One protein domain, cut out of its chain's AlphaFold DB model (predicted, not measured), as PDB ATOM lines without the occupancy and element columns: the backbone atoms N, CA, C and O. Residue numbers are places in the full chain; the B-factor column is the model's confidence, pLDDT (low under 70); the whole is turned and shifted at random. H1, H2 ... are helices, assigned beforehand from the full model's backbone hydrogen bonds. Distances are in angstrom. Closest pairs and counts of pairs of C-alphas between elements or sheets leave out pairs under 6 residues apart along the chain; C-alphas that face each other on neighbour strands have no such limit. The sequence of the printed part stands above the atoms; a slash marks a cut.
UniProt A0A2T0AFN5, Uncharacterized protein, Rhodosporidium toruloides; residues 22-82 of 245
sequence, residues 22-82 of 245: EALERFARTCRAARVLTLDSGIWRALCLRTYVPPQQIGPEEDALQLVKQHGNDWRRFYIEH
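AT A GLANCE: This is residues 22 to 82 of the 245 residues of an uncharacterized protein of Rhodosporidium toruloides (UniProt A0A2T0AFN5). This is an elongated helical chain with a small hairpin of two short helices, H1 and H2, at one end, a core in which H3 and H5 cross in the middle, and a long loop, residues 52 to 63, swinging out towards the other end. H4 follows that loop and sits close to the H3 and H5 pair, while the H1 and H2 hairpin is joined to this core only through the link from H2 to H3. The printed part has 61 residues with five named helices, in the order H1, H2, H3, H4, H5, and no named strand; the class is all helix. The whole is only just loose, close to compact, with a radius of gyration of the C-alphas of 12.8 A, and the C-alphas span 41 by 22 by 17 A.

HOW THE PARTS SIT: H1, residues 22 to 27, touches H2, residues 32 to 38, with the C-alphas of Phe 27 and Ala 34 the closest, 6.4 A apart. The two form a helical hairpin and run opposite ways at a tilt of 37 degrees, only just steep. H2 and H3, residues 41 to 51, meet only through their link. H3 touches H5, residues 75 to 81, at a steep tilt of 51 degrees, the same way; their closest C-alphas are those of Trp 44 and Arg 76, 5.3 A apart. H4, residues 64 to 70, is close to H3 but not clearly touching, the closest C-alphas being those of Leu 49 and Ala 64, 7.5 A apart. H4 and H5 only just touch, with 3 pairs of C-alphas within 8 A, the closest those of Val 68 and Phe 78 at 5.8 A. Their tilt is 69 degrees, steep but only just short of about perpendicular, and they run the same way. The helix packing is mostly crossed. H1 is apart from H3, H4 and H5, and H2 is apart from H4 and H5. In the five helices every O i to N i+4 pair is within hydrogen-bond range.

IN THESE COORDINATES: H1 begins at C-alpha 22, (163.602, 158.643, 167.185), and is 8.6 A long from first to last C-alpha. H2 measures 10.0 A. H3 is the longest helix, 15.3 A, from C-alpha 41 at (156.082, 171.862, 159.777) to C-alpha 51. H4 measures 10.2 A, and H5, 10.0 A, ends at C-alpha 81, (157.603, 158.026, 152.922).

THE WHOLE: The two C-alphas farthest apart are those of Cys 31 and Glu 61, at 40.7 A. The printed part has no cut. The link from H3 to H4 is long, with 12 residues, and the other three links are tight. The mean pLDDT of the printed part is 84.3, and residues 57 to 62 are under 70.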
ATOM      1  N   GLU A  22     164.115 159.608 166.219       84.19
ATOM      2  CA  GLU A  22     163.602 158.643 167.185       84.19
ATOM      3  C   GLU A  22     163.340 159.321 168.535       84.19
ATOM      4  O   GLU A  22     162.296 159.091 169.139       84.19
ATOM      5  N   ALA A  23     164.239 160.195 168.995       87.75
ATOM      6  CA  ALA A  23     164.013 161.017 170.182       87.75
ATOM      7  C   ALA A  23     162.835 161.988 170.001       87.75
ATOM      8  O   ALA A  23     161.997 162.077 170.898       87.75
ATOM      9  N   LEU A  24     162.715 162.635 168.835       89.69
ATOM     10  CA  LEU A  24     161.587 163.521 168.519       89.69
ATOM     11  C   LEU A  24     160.240 162.783 168.616       89.69
ATOM     12  O   LEU A  24     159.315 163.248 169.277       89.69
ATOM     13  N   GLU A  25     160.134 161.596 168.013       90.25
ATOM     14  CA  GLU A  25     158.910 160.785 168.060       90.25
ATOM     15  C   GLU A  25     158.670 160.141 169.441       90.25
ATOM     16  O   GLU A  25     157.523 159.872 169.795       90.25
ATOM     17  N   ARG A  26     159.709 159.917 170.262       93.12
ATOM     18  CA  ARG A  26     159.536 159.534 171.678       93.12
ATOM     19  C   ARG A  26     158.978 160.693 172.499       93.12
ATOM     20  O   ARG A  26     158.034 160.484 173.256       93.12
ATOM     21  N   PHE A  27     159.506 161.904 172.315       93.44
ATOM     22  CA  PHE A  27     158.993 163.111 172.963       93.44
ATOM     23  C   PHE A  27     157.536 163.377 172.569       93.44
ATOM     24  O   PHE A  27     156.704 163.611 173.439       93.44
ATOM     25  N   ALA A  28     157.192 163.207 171.288       93.25
ATOM     26  CA  ALA A  28     155.825 163.344 170.785       93.25
ATOM     27  C   ALA A  28     154.796 162.434 171.487       93.25
ATOM     28  O   ALA A  28     153.600 162.707 171.431       93.25
ATOM     29  N   ARG A  29     155.235 161.331 172.112       95.00
ATOM     30  CA  ARG A  29     154.364 160.357 172.790       95.00
ATOM     31  C   ARG A  29     154.146 160.643 174.274       95.00
ATOM     32  O   ARG A  29     153.325 159.963 174.879       95.00
ATOM     33  N   THR A  30     154.861 161.600 174.866       97.12
ATOM     34  CA  THR A  30     154.775 161.862 176.313       97.12
ATOM     35  C   THR A  30     153.445 162.506 176.700       97.12
ATOM     36  O   THR A  30     152.835 162.110 177.689       97.12
ATOM     37  N   CYS A  31     152.958 163.468 175.910       96.00
ATOM     38  CA  CYS A  31     151.673 164.129 176.124       96.00
ATOM     39  C   CYS A  31     151.091 164.702 174.820       96.00
ATOM     40  O   CYS A  31     151.770 164.811 173.798       96.00
ATOM     41  N   ARG A  32     149.814 165.115 174.854       95.06
ATOM     42  CA  ARG A  32     149.140 165.732 173.695       95.06
ATOM     43  C   ARG A  32     149.804 167.040 173.259       95.06
ATOM     44  O   ARG A  32     149.947 167.258 172.063       95.06
ATOM     45  N   ALA A  33     150.234 167.873 174.207       95.38
ATOM     46  CA  ALA A  33     150.921 169.127 173.902       95.38
ATOM     47  C   ALA A  33     152.246 168.871 173.162       95.38
ATOM     48  O   ALA A  33     152.479 169.452 172.108       95.38
ATOM     49  N   ALA A  34     153.054 167.914 173.631       93.94
ATOM     50  CA  ALA A  34     154.273 167.491 172.942       93.94
ATOM     51  C   ALA A  34     153.976 166.940 171.537       93.94
ATOM     52  O   ALA A  34     154.705 167.230 170.585       93.94
ATOM     53  N   ARG A  35     152.873 166.197 171.358       93.69
ATOM     54  CA  ARG A  35     152.458 165.759 170.020       93.69
ATOM     55  C   ARG A  35     152.159 166.936 169.094       93.69
ATOM     56  O   ARG A  35     152.585 166.898 167.949       93.69
ATOM     57  N   VAL A  36     151.455 167.960 169.569       93.56
ATOM     58  CA  VAL A  36     151.153 169.154 168.765       93.56
ATOM     59  C   VAL A  36     152.436 169.909 168.413       93.56
ATOM     60  O   VAL A  36     152.642 170.220 167.246       93.56
ATOM     61  N   LEU A  37     153.342 170.102 169.377       92.50
ATOM     62  CA  LEU A  37     154.625 170.778 169.148       92.50
ATOM     63  C   LEU A  37     155.486 170.061 168.097       92.50
ATOM     64  O   LEU A  37     156.032 170.684 167.197       92.50
ATOM     65  N   THR A  38     155.577 168.733 168.170       91.69
ATOM     66  CA  THR A  38     156.368 167.938 167.209       91.69
ATOM     67  C   THR A  38     155.748 167.835 165.817       91.69
ATOM     68  O   THR A  38     156.410 167.363 164.894       91.69
ATOM     69  N   LEU A  39     154.487 168.239 165.644       89.88
ATOM     70  CA  LEU A  39     153.832 168.307 164.339       89.88
ATOM     71  C   LEU A  39     154.120 169.616 163.596       89.88
ATOM     72  O   LEU A  39     153.686 169.741 162.451       89.88
ATOM     73  N   ASP A  40     154.864 170.550 164.198       90.62
ATOM     74  CA  ASP A  40     155.276 171.771 163.516       90.62
ATOM     75  C   ASP A  40     156.018 171.464 162.204       90.62
ATOM     76  O   ASP A  40     156.986 170.699 162.157       90.62
ATOM     77  N   SER A  41     155.553 172.087 161.122       88.38
ATOM     78  CA  SER A  41     156.082 171.862 159.777       88.38
ATOM     79  C   SER A  41     157.525 172.348 159.618       88.38
ATOM     80  O   SER A  41     158.269 171.774 158.819       88.38
ATOM     81  N   GLY A  42     157.944 173.354 160.396       86.94
ATOM     82  CA  GLY A  42     159.298 173.906 160.378       86.94
ATOM     83  C   GLY A  42     160.344 172.874 160.791       86.94
ATOM     84  O   GLY A  42     161.361 172.724 160.110       86.94
ATOM     85  N   ILE A  43     160.048 172.084 161.830       88.25
ATOM     86  CA  ILE A  43     160.915 170.987 162.294       88.25
ATOM     87  C   ILE A  43     161.143 169.969 161.169       88.25
ATOM     88  O   ILE A  43     162.283 169.626 160.845       88.25
ATOM     89  N   TRP A  44     160.067 169.493 160.536       88.31
ATOM     90  CA  TRP A  44     160.158 168.482 159.478       88.31
ATOM     91  C   TRP A  44     160.800 169.026 158.206       88.31
ATOM     92  O   TRP A  44     161.587 168.320 157.575       88.31
ATOM     93  N   ARG A  45     160.532 170.288 157.857       86.62
ATOM     94  CA  ARG A  45     161.197 170.976 156.746       86.62
ATOM     95  C   ARG A  45     162.707 171.028 156.954       86.62
ATOM     96  O   ARG A  45     163.452 170.625 156.062       86.62
ATOM     97  N   ALA A  46     163.158 171.455 158.132       84.81
ATOM     98  CA  ALA A  46     164.580 171.507 158.463       84.81
ATOM     99  C   ALA A  46     165.239 170.115 158.413       84.81
ATOM    100  O   ALA A  46     166.347 169.973 157.894       84.81
ATOM    101  N   LEU A  47     164.549 169.071 158.891       85.75
ATOM    102  CA  LEU A  47     165.029 167.684 158.815       85.75
ATOM    103  C   LEU A  47     165.168 167.191 157.371       85.75
ATOM    104  O   LEU A  47     166.176 166.572 157.030       85.75
ATOM    105  N   CYS A  48     164.180 167.470 156.523       85.56
ATOM    106  CA  CYS A  48     164.199 167.071 155.118       85.56
ATOM    107  C   CYS A  48     165.354 167.730 154.363       85.56
ATOM    108  O   CYS A  48     166.143 167.034 153.732       85.56
ATOM    109  N   LEU A  49     165.495 169.054 154.487       82.56
ATOM    110  CA  LEU A  49     166.543 169.812 153.797       82.56
ATOM    111  C   LEU A  49     167.959 169.373 154.197       82.56
ATOM    112  O   LEU A  49     168.875 169.471 153.390       82.56
ATOM    113  N   ARG A  50     168.138 168.857 155.418       80.56
ATOM    114  CA  ARG A  50     169.422 168.314 155.890       80.56
ATOM    115  C   ARG A  50     169.660 166.858 155.500       80.56
ATOM    116  O   ARG A  50     170.803 166.461 155.322       80.56
ATOM    117  N   THR A  51     168.601 166.056 155.405       82.00
ATOM    118  CA  THR A  51     168.715 164.610 155.152       82.00
ATOM    119  C   THR A  51     168.876 164.309 153.667       82.00
ATOM    120  O   THR A  51     169.708 163.489 153.292       82.00
ATOM    121  N   TYR A  52     168.110 164.986 152.811       81.00
ATOM    122  CA  TYR A  52     168.061 164.702 151.375       81.00
ATOM    123  C   TYR A  52     169.186 165.380 150.569       81.00
ATOM    124  O   TYR A  52     169.070 165.553 149.362       81.00
ATOM    125  N   VAL A  53     170.303 165.728 151.208       77.00
ATOM    126  CA  VAL A  53     171.496 166.297 150.556       77.00
ATOM    127  C   VAL A  53     172.215 165.213 149.722       77.00
ATOM    128  O   VAL A  53     172.156 164.029 150.081       77.00
ATOM    129  N   PRO A  54     172.892 165.553 148.601       71.62
ATOM    130  CA  PRO A  54     173.787 164.621 147.908       71.62
ATOM    131  C   PRO A  54     174.721 163.900 148.894       71.62
ATOM    132  O   PRO A  54     175.322 164.571 149.733       71.62
ATOM    133  N   PRO A  55     174.860 162.560 148.830       74.75
ATOM    134  CA  PRO A  55     174.502 161.628 147.750       74.75
ATOM    135  C   PRO A  55     173.106 160.972 147.858       74.75
ATOM    136  O   PRO A  55     172.805 160.082 147.061       74.75
ATOM    137  N   GLN A  56     172.267 161.352 148.834       73.19
ATOM    138  CA  GLN A  56     171.016 160.642 149.123       73.19
ATOM    139  C   GLN A  56     169.904 160.878 148.113       73.19
ATOM    140  O   GLN A  56     169.277 159.893 147.756       73.19
ATOM    141  N   GLN A  57     169.614 162.103 147.657       64.12
ATOM    142  CA  GLN A  57     168.583 162.206 146.614       64.12
ATOM    143  C   GLN A  57     168.343 163.523 145.920       64.12
ATOM    144  O   GLN A  57     167.842 163.479 144.805       64.12
ATOM    145  N   ILE A  58     168.699 164.669 146.492       60.25
ATOM    146  CA  ILE A  58     168.533 165.908 145.737       60.25
ATOM    147  C   ILE A  58     169.651 165.949 144.697       60.25
ATOM    148  O   ILE A  58     170.790 166.319 144.978       60.25
ATOM    149  N   GLY A  59     169.351 165.477 143.486       55.19
ATOM    150  CA  GLY A  59     170.120 165.877 142.319       55.19
ATOM    151  C   GLY A  59     170.076 167.403 142.205       55.19
ATOM    152  O   GLY A  59     169.103 168.006 142.649       55.19
ATOM    153  N   PRO A  60     171.086 168.048 141.604       54.53
ATOM    154  CA  PRO A  60     171.057 169.499 141.397       54.53
ATOM    155  C   PRO A  60     169.813 169.984 140.622       54.53
ATOM    156  O   PRO A  60     169.508 171.169 140.658       54.53
ATOM    157  N   GLU A  61     169.097 169.078 139.947       55.00
ATOM    158  CA  GLU A  61     167.913 169.356 139.129       55.00
ATOM    159  C   GLU A  61     166.565 169.151 139.851       55.00
ATOM    160  O   GLU A  61     165.558 169.703 139.412       55.00
ATOM    161  N   GLU A  62     166.507 168.381 140.946       65.75
ATOM    162  CA  GLU A  62     165.243 168.071 141.634       65.75
ATOM    163  C   GLU A  62     165.008 169.031 142.806       65.75
ATOM    164  O   GLU A  62     165.694 168.983 143.825       65.75
ATOM    165  N   ASP A  63     164.010 169.905 142.690       70.75
ATOM    166  CA  ASP A  63     163.668 170.847 143.756       70.75
ATOM    167  C   ASP A  63     162.885 170.141 144.882       70.75
ATOM    168  O   ASP A  63     161.848 169.506 144.653       70.75
ATOM    169  N   ALA A  64     163.344 170.291 146.130       71.56
ATOM    170  CA  ALA A  64     162.702 169.720 147.316       71.56
ATOM    171  C   ALA A  64     161.217 170.116 147.424       71.56
ATOM    172  O   ALA A  64     160.389 169.328 147.886       71.56
ATOM    173  N   LEU A  65     160.856 171.315 146.953       77.81
ATOM    174  CA  LEU A  65     159.469 171.787 146.911       77.81
ATOM    175  C   LEU A  65     158.585 170.949 145.978       77.81
ATOM    176  O   LEU A  65     157.406 170.744 146.272       77.81
ATOM    177  N   GLN A  66     159.122 170.459 144.861       82.56
ATOM    178  CA  GLN A  66     158.373 169.611 143.931       82.56
ATOM    179  C   GLN A  66     158.127 168.223 144.521       82.56
ATOM    180  O   GLN A  66     157.014 167.706 144.420       82.56
ATOM    181  N   LEU A  67     159.122 167.653 145.202       81.31
ATOM    182  CA  LEU A  67     158.975 166.366 145.883       81.31
ATOM    183  C   LEU A  67     157.932 166.448 147.004       81.31
ATOM    184  O   LEU A  67     157.034 165.616 147.088       81.31
ATOM    185  N   VAL A  68     157.959 167.504 147.815       85.81
ATOM    186  CA  VAL A  68     156.980 167.704 148.897       85.81
ATOM    187  C   VAL A  68     155.548 167.840 148.367       85.81
ATOM    188  O   VAL A  68     154.616 167.315 148.984       85.81
ATOM    189  N   LYS A  69     155.356 168.448 147.187       87.50
ATOM    190  CA  LYS A  69     154.045 168.496 146.515       87.50
ATOM    191  C   LYS A  69     153.504 167.102 146.198       87.50
ATOM    192  O   LYS A  69     152.318 166.859 146.415       87.50
ATOM    193  N   GLN A  70     154.356 166.167 145.767       87.12
ATOM    194  CA  GLN A  70     153.957 164.773 145.509       87.12
ATOM    195  C   GLN A  70     153.467 164.062 146.782       87.12
ATOM    196  O   GLN A  70     152.623 163.171 146.715       87.12
ATOM    197  N   HIS A  71     153.935 164.502 147.952       88.25
ATOM    198  CA  HIS A  71     153.509 163.998 149.258       88.25
ATOM    199  C   HIS A  71     152.407 164.851 149.914       88.25
ATOM    200  O   HIS A  71     152.202 164.778 151.126       88.25
ATOM    201  N   GLY A  72     151.660 165.634 149.128       87.69
ATOM    202  CA  GLY A  72     150.508 166.402 149.611       87.69
ATOM    203  C   GLY A  72     150.879 167.645 150.419       87.69
ATOM    204  O   GLY A  72     150.121 168.031 151.304       87.69
ATOM    205  N   ASN A  73     152.033 168.259 150.135       87.75
ATOM    206  CA  ASN A  73     152.567 169.427 150.847       87.75
ATOM    207  C   ASN A  73     152.826 169.207 152.350       87.75
ATOM    208  O   ASN A  73     152.927 170.166 153.113       87.75
ATOM    209  N   ASP A  74     152.972 167.952 152.782       90.44
ATOM    210  CA  ASP A  74     153.279 167.592 154.164       90.44
ATOM    211  C   ASP A  74     154.748 167.154 154.290       90.44
ATOM    212  O   ASP A  74     155.140 166.065 153.859       90.44
ATOM    213  N   TRP A  75     155.565 168.003 154.922       89.19
ATOM    214  CA  TRP A  75     156.986 167.748 155.182       89.19
ATOM    215  C   TRP A  75     157.226 166.512 156.050       89.19
ATOM    216  O   TRP A  75     158.206 165.792 155.851       89.19
ATOM    217  N   ARG A  76     156.335 166.228 157.004       90.19
ATOM    218  CA  ARG A  76     156.455 165.043 157.856       90.19
ATOM    219  C   ARG A  76     156.199 163.784 157.045       90.19
ATOM    220  O   ARG A  76     156.930 162.799 157.171       90.19
ATOM    221  N   ARG A  77     155.153 163.800 156.217       90.38
ATOM    222  CA  ARG A  77     154.835 162.682 155.327       90.38
ATOM    223  C   ARG A  77     155.951 162.449 154.315       90.38
ATOM    224  O   ARG A  77     156.353 161.298 154.157       90.38
ATOM    225  N   PHE A  78     156.478 163.519 153.719       90.50
ATOM    226  CA  PHE A  78     157.639 163.471 152.835       90.50
ATOM    227  C   PHE A  78     158.820 162.779 153.522       90.50
ATOM    228  O   PHE A  78     159.281 161.753 153.033       90.50
ATOM    229  N   TYR A  79     159.216 163.234 154.716       89.12
ATOM    230  CA  TYR A  79     160.308 162.610 155.465       89.12
ATOM    231  C   TYR A  79     160.084 161.114 155.726       89.12
ATOM    232  O   TYR A  79     161.016 160.318 155.677       89.12
ATOM    233  N   ILE A  80     158.859 160.702 156.060       88.81
ATOM    234  CA  ILE A  80     158.560 159.308 156.417       88.81
ATOM    235  C   ILE A  80     158.503 158.409 155.180       88.81
ATOM    236  O   ILE A  80     158.970 157.274 155.243       88.81
ATOM    237  N   GLU A  81     157.891 158.862 154.093       88.00
ATOM    238  CA  GLU A  81     157.603 158.026 152.922       88.00
ATOM    239  C   GLU A  81     158.705 158.048 151.879       88.00
ATOM    240  O   GLU A  81     158.907 157.035 151.208       88.00
ATOM    241  N   HIS A  82     159.405 159.170 151.738       87.69
ATOM    242  CA  HIS A  82     160.403 159.313 150.698       87.69
ATOM    243  C   HIS A  82     161.632 158.445 151.023       87.69
ATOM    244  O   HIS A  82     162.115 158.483 152.168       87.69
TER     245      HIS A  82